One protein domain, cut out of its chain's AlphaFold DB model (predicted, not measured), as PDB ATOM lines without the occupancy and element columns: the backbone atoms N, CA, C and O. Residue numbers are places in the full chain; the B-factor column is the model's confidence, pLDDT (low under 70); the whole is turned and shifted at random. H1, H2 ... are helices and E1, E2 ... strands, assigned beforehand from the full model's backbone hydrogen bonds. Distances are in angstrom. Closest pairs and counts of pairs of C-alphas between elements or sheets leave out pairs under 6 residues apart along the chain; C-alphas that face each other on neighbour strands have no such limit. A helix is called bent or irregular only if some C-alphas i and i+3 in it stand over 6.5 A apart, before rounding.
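Overview. This is residues 313 to 376 of the 376 residues of an uncharacterized protein of Marinomonas alcarazii (UniProt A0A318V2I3). A strand hairpin and a helical hairpin are stacked in tiers: E1 and E2 side by side, H1 packed on one face of the pair, and H2 on the side of H1 away from the strands. The long axis runs from the strand hairpin's loop at Pro 324 to the far end, past H2, at Gln 376. The printed part has 64 residues, in the order E1, E2, H1, H2, with an antiparallel sheet E1 - E2; the class is mixed, helices and strands. It is compact, with a radius of gyration of the C-alphas of 11.9 A, yet elongated, spanning 40 by 24 by 14 A.

Arrangement. E1, residues 313 to 320, and E2, residues 328 to 335, form an antiparallel hairpin at 161 degrees; N 317 and O 331 are 2.8 A apart and N 331 and O 317 3.0 A, within hydrogen-bond range. The closest C-alphas of E2 and H1, residues 338 to 352, are those of Thr 335 and Ala 341, 6.2 A. Those of E1 and H1 are Tyr 317 and Gln 345, 6.7 A. H1 and H2, residues 356 to 374, form a helical hairpin and touch, closest at the C-alphas of Ala 343 and Tyr 366, 4.7 A. They run opposite ways at a shallow tilt of 34 degrees, only just short of steep. E1 and H2 are apart. Every O i to N i+4 pair is within hydrogen-bond range in H1, and 11 of 15 in H2.

Along the chain. E1 begins at C-alpha 313 (76.715, 115.371, 122.567) and is 21.8 A long; E2 is 21.9 A. H1 is 20.8 A long. H2 is 24.0 A long and ends at C-alpha 374 (65.992, 108.895, 129.770). H2 has a kink of 45 degrees near residue 368 and is irregular: C-alphas 369 and 372 are 7.6 A apart.

Size, cuts and confidence. The two C-alphas farthest apart, those of Pro 324 and Gln 376, are 40.7 A apart. The printed part has no cut and no long link. The mean pLDDT of the printed part is 90.2; residues 324 and 376 are under 70.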
ATOM      1  N   ILE A 313      76.457 116.007 123.856       86.75
ATOM      2  CA  ILE A 313      76.715 115.371 122.567       86.75
ATOM      3  C   ILE A 313      75.460 115.538 121.702       86.75
ATOM      4  O   ILE A 313      74.413 114.982 122.017       86.75
ATOM      5  N   ASP A 314      75.575 116.299 120.609       94.31
ATOM      6  CA  ASP A 314      74.518 116.512 119.609       94.31
ATOM      7  C   ASP A 314      75.138 116.395 118.210       94.31
ATOM      8  O   ASP A 314      75.902 117.260 117.771       94.31
ATOM      9  N   PHE A 315      74.879 115.282 117.526       94.62
ATOM     10  CA  PHE A 315      75.330 115.064 116.151       94.62
ATOM     11  C   PHE A 315      74.336 114.206 115.374       94.62
ATOM     12  O   PHE A 315      73.490 113.514 115.931       94.62
ATOM     13  N   VAL A 316      74.452 114.218 114.048       96.06
ATOM     14  CA  VAL A 316      73.608 113.401 113.174       96.06
ATOM     15  C   VAL A 316      74.393 112.179 112.714       96.06
ATOM     16  O   VAL A 316      75.367 112.306 111.971       96.06
ATOM     17  N   TYR A 317      73.969 110.993 113.150       96.38
ATOM     18  CA  TYR A 317      74.536 109.724 112.720       96.38
ATOM     19  C   TYR A 317      74.097 109.395 111.295       96.38
ATOM     20  O   TYR A 317      72.905 109.404 110.967       96.38
ATOM     21  N   ARG A 318      75.088 109.115 110.445       96.44
ATOM     22  CA  ARG A 318      74.903 108.779 109.037       96.44
ATOM     23  C   ARG A 318      75.667 107.505 108.726       96.44
ATOM     24  O   ARG A 318      76.881 107.466 108.893       96.44
ATOM     25  N   ASP A 319      74.953 106.496 108.249       95.19
ATOM     26  CA  ASP A 319      75.524 105.236 107.771       95.19
ATOM     27  C   ASP A 319      74.709 104.739 106.567       95.19
ATOM     28  O   ASP A 319      73.651 105.285 106.245       95.19
ATOM     29  N   SER A 320      75.207 103.730 105.864       94.12
ATOM     30  CA  SER A 320      74.508 103.070 104.762       94.12
ATOM     31  C   SER A 320      74.268 101.607 105.095       94.12
ATOM     32  O   SER A 320      75.185 100.902 105.516       94.12
ATOM     33  N   CYS A 321      73.047 101.138 104.859       93.06
ATOM     34  CA  CYS A 321      72.719  99.734 105.053       93.06
ATOM     35  C   CYS A 321      73.418  98.845 104.010       93.06
ATOM     36  O   CYS A 321      73.502  99.240 102.846       93.06
ATOM     37  N   PRO A 322      73.857  97.626 104.377       85.94
ATOM     38  CA  PRO A 322      74.544  96.694 103.472       85.94
ATOM     39  C   PRO A 322      73.642  96.059 102.386       85.94
ATOM     40  O   PRO A 322      74.058  95.130 101.702       85.94
ATOM     41  N   SER A 323      72.409  96.545 102.210       82.62
ATOM     42  CA  SER A 323      71.447  96.062 101.211       82.62
ATOM     43  C   SER A 323      71.745  96.624  99.806       82.62
ATOM     44  O   SER A 323      72.225  97.756  99.700       82.62
ATOM     45  N   PRO A 324      71.428  95.895  98.707       65.44
ATOM     46  CA  PRO A 324      71.578  96.385  97.327       65.44
ATOM     47  C   PRO A 324      70.827  97.698  97.056       65.44
ATOM     48  O   PRO A 324      71.233  98.480  96.198       65.44
ATOM     49  N   SER A 325      69.762  97.970  97.808       71.94
ATOM     50  CA  SER A 325      69.178  99.300  97.929       71.94
ATOM     51  C   SER A 325      69.879 100.008  99.087       71.94
ATOM     52  O   SER A 325      69.517  99.798 100.243       71.94
ATOM     53  N   SER A 326      70.912 100.799  98.798       75.94
ATOM     54  CA  SER A 326      71.704 101.510  99.807       75.94
ATOM     55  C   SER A 326      70.860 102.569 100.536       75.94
ATOM     56  O   SER A 326      70.926 103.764 100.225       75.94
ATOM     57  N   THR A 327      70.030 102.142 101.484       86.50
ATOM     58  CA  THR A 327      69.249 103.036 102.335       86.50
ATOM     59  C   THR A 327      70.225 103.816 103.202       86.50
ATOM     60  O   THR A 327      71.045 103.235 103.918       86.50
ATOM     61  N   LYS A 328      70.181 105.145 103.085       91.56
ATOM     62  CA  LYS A 328      70.989 106.046 103.905       91.56
ATOM     63  C   LYS A 328      70.269 106.290 105.220       91.56
ATOM     64  O   LYS A 328      69.116 106.711 105.228       91.56
ATOM     65  N   ILE A 329      70.977 106.063 106.311       93.25
ATOM     66  CA  ILE A 329      70.527 106.317 107.672       93.25
ATOM     67  C   ILE A 329      70.825 107.779 107.992       93.25
ATOM     68  O   ILE A 329      71.895 108.292 107.653       93.25
ATOM     69  N   ASN A 330      69.871 108.462 108.615       95.00
ATOM     70  CA  ASN A 330      70.029 109.843 109.051       95.00
ATOM     71  C   ASN A 330      69.312 110.033 110.391       95.00
ATOM     72  O   ASN A 330      68.152 110.433 110.417       95.00
ATOM     73  N   ALA A 331      69.994 109.698 111.486       94.31
ATOM     74  CA  ALA A 331      69.417 109.706 112.827       94.31
ATOM     75  C   ALA A 331      70.063 110.808 113.685       94.31
ATOM     76  O   ALA A 331      71.282 110.784 113.870       94.31
ATOM     77  N   PRO A 332      69.302 111.788 114.203       95.31
ATOM     78  CA  PRO A 332      69.831 112.733 115.178       95.31
ATOM     79  C   PRO A 332      70.101 112.007 116.504       95.31
ATOM     80  O   PRO A 332      69.229 111.319 117.027       95.31
ATOM     81  N   ILE A 333      71.310 112.159 117.041       95.19
ATOM     82  CA  ILE A 333      71.733 111.593 118.323       95.19
ATOM     83  C   ILE A 333      72.010 112.746 119.279       95.19
ATOM     84  O   ILE A 333      72.879 113.578 119.018       95.19
ATOM     85  N   LYS A 334      71.266 112.765 120.388       94.31
ATOM     86  CA  LYS A 334      71.409 113.727 121.482       94.31
ATOM     87  C   LYS A 334      71.532 112.969 122.795       94.31
ATOM     88  O   LYS A 334      70.649 112.182 123.115       94.31
ATOM     89  N   THR A 335      72.627 113.171 123.514       93.94
ATOM     90  CA  THR A 335      72.945 112.422 124.740       93.94
ATOM     91  C   THR A 335      74.025 113.144 125.550       93.94
ATOM     92  O   THR A 335      74.685 114.062 125.058       93.94
ATOM     93  N   ASN A 336      74.191 112.764 126.812       92.12
ATOM     94  CA  ASN A 336      75.237 113.263 127.702       92.12
ATOM     95  C   ASN A 336      76.438 112.311 127.816       92.12
ATOM     96  O   ASN A 336      77.520 112.748 128.207       92.12
ATOM     97  N   SER A 337      76.280 111.037 127.448       94.44
ATOM     98  CA  SER A 337      77.294 109.993 127.582       94.44
ATOM     99  C   SER A 337      77.709 109.408 126.236       94.44
ATOM    100  O   SER A 337      76.889 109.059 125.387       94.44
ATOM    101  N   GLN A 338      79.014 109.181 126.069       95.31
ATOM    102  CA  GLN A 338      79.546 108.480 124.898       95.31
ATOM    103  C   GLN A 338      79.032 107.032 124.805       95.31
ATOM    104  O   GLN A 338      78.874 106.502 123.704       95.31
ATOM    105  N   ALA A 339      78.762 106.381 125.944       92.50
ATOM    106  CA  ALA A 339      78.231 105.019 125.963       92.50
ATOM    107  C   ALA A 339      76.818 104.970 125.364       92.50
ATOM    108  O   ALA A 339      76.553 104.147 124.487       92.50
ATOM    109  N   CYS A 340      75.955 105.905 125.770       96.38
ATOM    110  CA  CYS A 340      74.615 106.046 125.214       96.38
ATOM    111  C   CYS A 340      74.667 106.452 123.731       96.38
ATOM    112  O   CYS A 340      73.987 105.838 122.912       96.38
ATOM    113  N   ALA A 341      75.569 107.363 123.341       96.31
ATOM    114  CA  ALA A 341      75.777 107.720 121.933       96.31
ATOM    115  C   ALA A 341      76.082 106.495 121.055       96.31
ATOM    116  O   ALA A 341      75.472 106.311 120.002       96.31
ATOM    117  N   ASN A 342      76.992 105.622 121.496       96.38
ATOM    118  CA  ASN A 342      77.350 104.406 120.761       96.38
ATOM    119  C   ASN A 342      76.183 103.406 120.692       96.38
ATOM    120  O   ASN A 342      75.988 102.744 119.668       96.38
ATOM    121  N   ALA A 343      75.394 103.294 121.764       96.12
ATOM    122  CA  ALA A 343      74.224 102.425 121.798       96.12
ATOM    123  C   ALA A 343      73.102 102.938 120.876       96.12
ATOM    124  O   ALA A 343      72.543 102.160 120.103       96.12
ATOM    125  N   MET A 344      72.858 104.253 120.860       96.44
ATOM    126  CA  MET A 344      71.939 104.917 119.928       96.44
ATOM    127  C   MET A 344      72.343 104.698 118.469       96.44
ATOM    128  O   MET A 344      71.482 104.419 117.640       96.44
ATOM    129  N   GLN A 345      73.638 104.764 118.140       97.25
ATOM    130  CA  GLN A 345      74.122 104.464 116.785       97.25
ATOM    131  C   GLN A 345      73.814 103.019 116.374       97.25
ATOM    132  O   GLN A 345      73.320 102.784 115.270       97.25
ATOM    133  N   ARG A 346      74.080 102.046 117.259       95.69
ATOM    134  CA  ARG A 346      73.780 100.629 117.001       95.69
ATOM    135  C   ARG A 346      72.292 100.394 116.796       95.69
ATOM    136  O   ARG A 346      71.922  99.742 115.825       95.69
ATOM    137  N   TYR A 347      71.460 100.956 117.666       96.19
ATOM    138  CA  TYR A 347      70.012 100.836 117.554       96.19
ATOM    139  C   TYR A 347      69.490 101.485 116.269       96.19
ATOM    140  O   TYR A 347      68.787 100.840 115.495       96.19
ATOM    141  N   ALA A 348      69.922 102.715 115.971       96.00
ATOM    142  CA  ALA A 348      69.561 103.412 114.739       96.00
ATOM    143  C   ALA A 348      69.960 102.614 113.490       96.00
ATOM    144  O   ALA A 348      69.192 102.561 112.528       96.00
ATOM    145  N   LYS A 349      71.129 101.963 113.506       95.31
ATOM    146  CA  LYS A 349      71.583 101.092 112.421       95.31
ATOM    147  C   LYS A 349      70.722  99.839 112.286       95.31
ATOM    148  O   LYS A 349      70.254  99.561 111.186       95.31
ATOM    149  N   ALA A 350      70.495  99.110 113.377       94.56
ATOM    150  CA  ALA A 350      69.705  97.882 113.360       94.56
ATOM    151  C   ALA A 350      68.264  98.145 112.894       94.56
ATOM    152  O   ALA A 350      67.782  97.473 111.981       94.56
ATOM    153  N   ALA A 351      67.627  99.188 113.433       92.19
ATOM    154  CA  ALA A 351      66.272  99.589 113.068       92.19
ATOM    155  C   ALA A 351      66.180 100.060 111.609       92.19
ATOM    156  O   ALA A 351      65.353  99.566 110.846       92.19
ATOM    157  N   SER A 352      67.065 100.968 111.178       92.00
ATOM    158  CA  SER A 352      67.000 101.535 109.819       92.00
ATOM    159  C   SER A 352      67.370 100.527 108.731       92.00
ATOM    160  O   SER A 352      66.912 100.647 107.596       92.00
ATOM    161  N   CYS A 353      68.206  99.540 109.061       92.50
ATOM    162  CA  CYS A 353      68.604  98.484 108.137       92.50
ATOM    163  C   CYS A 353      67.744  97.224 108.235       92.50
ATOM    164  O   CYS A 353      68.040  96.259 107.533       92.50
ATOM    165  N   ASN A 354      66.693  97.236 109.063       89.56
ATOM    166  CA  ASN A 354      65.825  96.087 109.315       89.56
ATOM    167  C   ASN A 354      66.620  94.810 109.660       89.56
ATOM    168  O   ASN A 354      66.337  93.720 109.162       89.56
ATOM    169  N   LEU A 355      67.666  94.962 110.479       90.44
ATOM    170  CA  LEU A 355      68.487  93.856 110.964       90.44
ATOM    171  C   LEU A 355      67.782  93.242 112.172       90.44
ATOM    172  O   LEU A 355      68.102  93.564 113.312       90.44
ATOM    173  N   ILE A 356      66.778  92.404 111.904       83.56
ATOM    174  CA  ILE A 356      65.897  91.813 112.926       83.56
ATOM    175  C   ILE A 356      66.711  91.095 114.012       83.56
ATOM    176  O   ILE A 356      66.442  91.290 115.193       83.56
ATOM    177  N   ASP A 357      67.750  90.356 113.615       86.44
ATOM    178  CA  ASP A 357      68.606  89.605 114.543       86.44
ATOM    179  C   ASP A 357      69.447  90.518 115.460       86.44
ATOM    180  O   ASP A 357      69.757  90.150 116.591       86.44
ATOM    181  N   ASP A 358      69.783  91.730 115.005       89.25
ATOM    182  CA  ASP A 358      70.585  92.696 115.768       89.25
ATOM    183  C   ASP A 358      69.720  93.675 116.577       89.25
ATOM    184  O   ASP A 358      70.227  94.360 117.471       89.25
ATOM    185  N   LEU A 359      68.423  93.773 116.264       90.00
ATOM    186  CA  LEU A 359      67.529  94.779 116.834       90.00
ATOM    187  C   LEU A 359      67.350  94.589 118.341       90.00
ATOM    188  O   LEU A 359      67.448  95.557 119.092       90.00
ATOM    189  N   GLU A 360      67.155  93.350 118.791       87.44
ATOM    190  CA  GLU A 360      66.948  93.017 120.204       87.44
ATOM    191  C   GLU A 360      68.197  93.316 121.049       87.44
ATOM    192  O   GLU A 360      68.130  94.006 122.073       87.44
ATOM    193  N   ALA A 361      69.372  92.890 120.576       85.38
ATOM    194  CA  ALA A 361      70.640  93.170 121.244       85.38
ATOM    195  C   ALA A 361      70.954  94.676 121.272       85.38
ATOM    196  O   ALA A 361      71.420  95.203 122.287       85.38
ATOM    197  N   ALA A 362      70.680  95.391 120.175       94.06
ATOM    198  CA  ALA A 362      70.871  96.834 120.102       94.06
ATOM    199  C   ALA A 362      69.905  97.596 121.022       94.06
ATOM    200  O   ALA A 362      70.311  98.575 121.648       94.06
ATOM    201  N   GLN A 363      68.659  97.134 121.146       92.12
ATOM    202  CA  GLN A 363      67.658  97.709 122.040       92.12
ATOM    203  C   GLN A 363      68.051  97.533 123.514       92.12
ATOM    204  O   GLN A 363      68.018  98.495 124.281       92.12
ATOM    205  N   SER A 364      68.502  96.339 123.907       88.25
ATOM    206  CA  SER A 364      69.003  96.082 125.265       88.25
ATOM    207  C   SER A 364      70.231  96.944 125.605       88.25
ATOM    208  O   SER A 364      70.308  97.557 126.675       88.25
ATOM    209  N   ALA A 365      71.170  97.084 124.660       89.06
ATOM    210  CA  ALA A 365      72.326  97.967 124.812       89.06
ATOM    211  C   ALA A 365      71.922  99.448 124.933       89.06
ATOM    212  O   ALA A 365      72.523 100.188 125.709       89.06
ATOM    213  N   TYR A 366      70.899  99.880 124.190       95.25
ATOM    214  CA  TYR A 366      70.355 101.233 124.282       95.25
ATOM    215  C   TYR A 366      69.765 101.505 125.666       95.25
ATOM    216  O   TYR A 366      70.201 102.443 126.329       95.25
ATOM    217  N   TYR A 367      68.848 100.663 126.150       90.69
ATOM    218  CA  TYR A 367      68.232 100.888 127.458       90.69
ATOM    219  C   TYR A 367      69.247 100.821 128.599       90.69
ATOM    220  O   TYR A 367      69.230 101.682 129.472       90.69
ATOM    221  N   SER A 368      70.178  99.867 128.578       91.50
ATOM    222  CA  SER A 368      71.205  99.768 129.624       91.50
ATOM    223  C   SER A 368      72.166 100.963 129.644       91.50
ATOM    224  O   SER A 368      72.523 101.433 130.723       91.50
ATOM    225  N   ALA A 369      72.566 101.489 128.481       92.00
ATOM    226  CA  ALA A 369      73.512 102.604 128.398       92.00
ATOM    227  C   ALA A 369      72.860 103.986 128.564       92.00
ATOM    228  O   ALA A 369      73.527 104.919 129.007       92.00
ATOM    229  N   CYS A 370      71.584 104.127 128.192       94.25
ATOM    230  CA  CYS A 370      70.872 105.405 128.168       94.25
ATOM    231  C   CYS A 370      69.867 105.582 129.315       94.25
ATOM    232  O   CYS A 370      69.359 106.689 129.482       94.25
ATOM    233  N   ALA A 371      69.576 104.552 130.122       88.19
ATOM    234  CA  ALA A 371      68.571 104.629 131.193       88.19
ATOM    235  C   ALA A 371      68.762 105.848 132.106       88.19
ATOM    236  O   ALA A 371      67.805 106.563 132.390       88.19
ATOM    237  N   SER A 372      69.997 106.145 132.517       83.44
ATOM    238  CA  SER A 372      70.276 107.280 133.403       83.44
ATOM    239  C   SER A 372      69.961 108.646 132.789       83.44
ATOM    240  O   SER A 372      69.856 109.607 133.537       83.44
ATOM    241  N   GLU A 373      69.862 108.751 131.462       86.25
ATOM    242  CA  GLU A 373      69.555 109.994 130.742       86.25
ATOM    243  C   GLU A 373      68.084 110.091 130.334       86.25
ATOM    244  O   GLU A 373      67.563 111.190 130.216       86.25
ATOM    245  N   ILE A 374      67.415 108.952 130.132       79.94
ATOM    246  CA  ILE A 374      65.992 108.895 129.770       79.94
ATOM    247  C   ILE A 374      65.100 109.236 130.975       79.94
ATOM    248  O   ILE A 374      64.035 109.823 130.804       79.94
ATOM    249  N   TYR A 375      65.525 108.868 132.190       73.88
ATOM    250  CA  TYR A 375      64.739 109.030 133.421       73.88
ATOM    251  C   TYR A 375      65.113 110.271 134.261       73.88
ATOM    252  O   TYR A 375      64.743 110.338 135.435       73.88
ATOM    253  N   GLN A 376      65.843 111.234 133.687       58.44
ATOM    254  CA  GLN A 376      66.174 112.529 134.308       58.44
ATOM    255  C   GLN A 376      65.347 113.663 133.714       58.44
ATOM    256  O   GLN A 376      64.875 114.510 134.505       58.44
TER     257      GLN A 376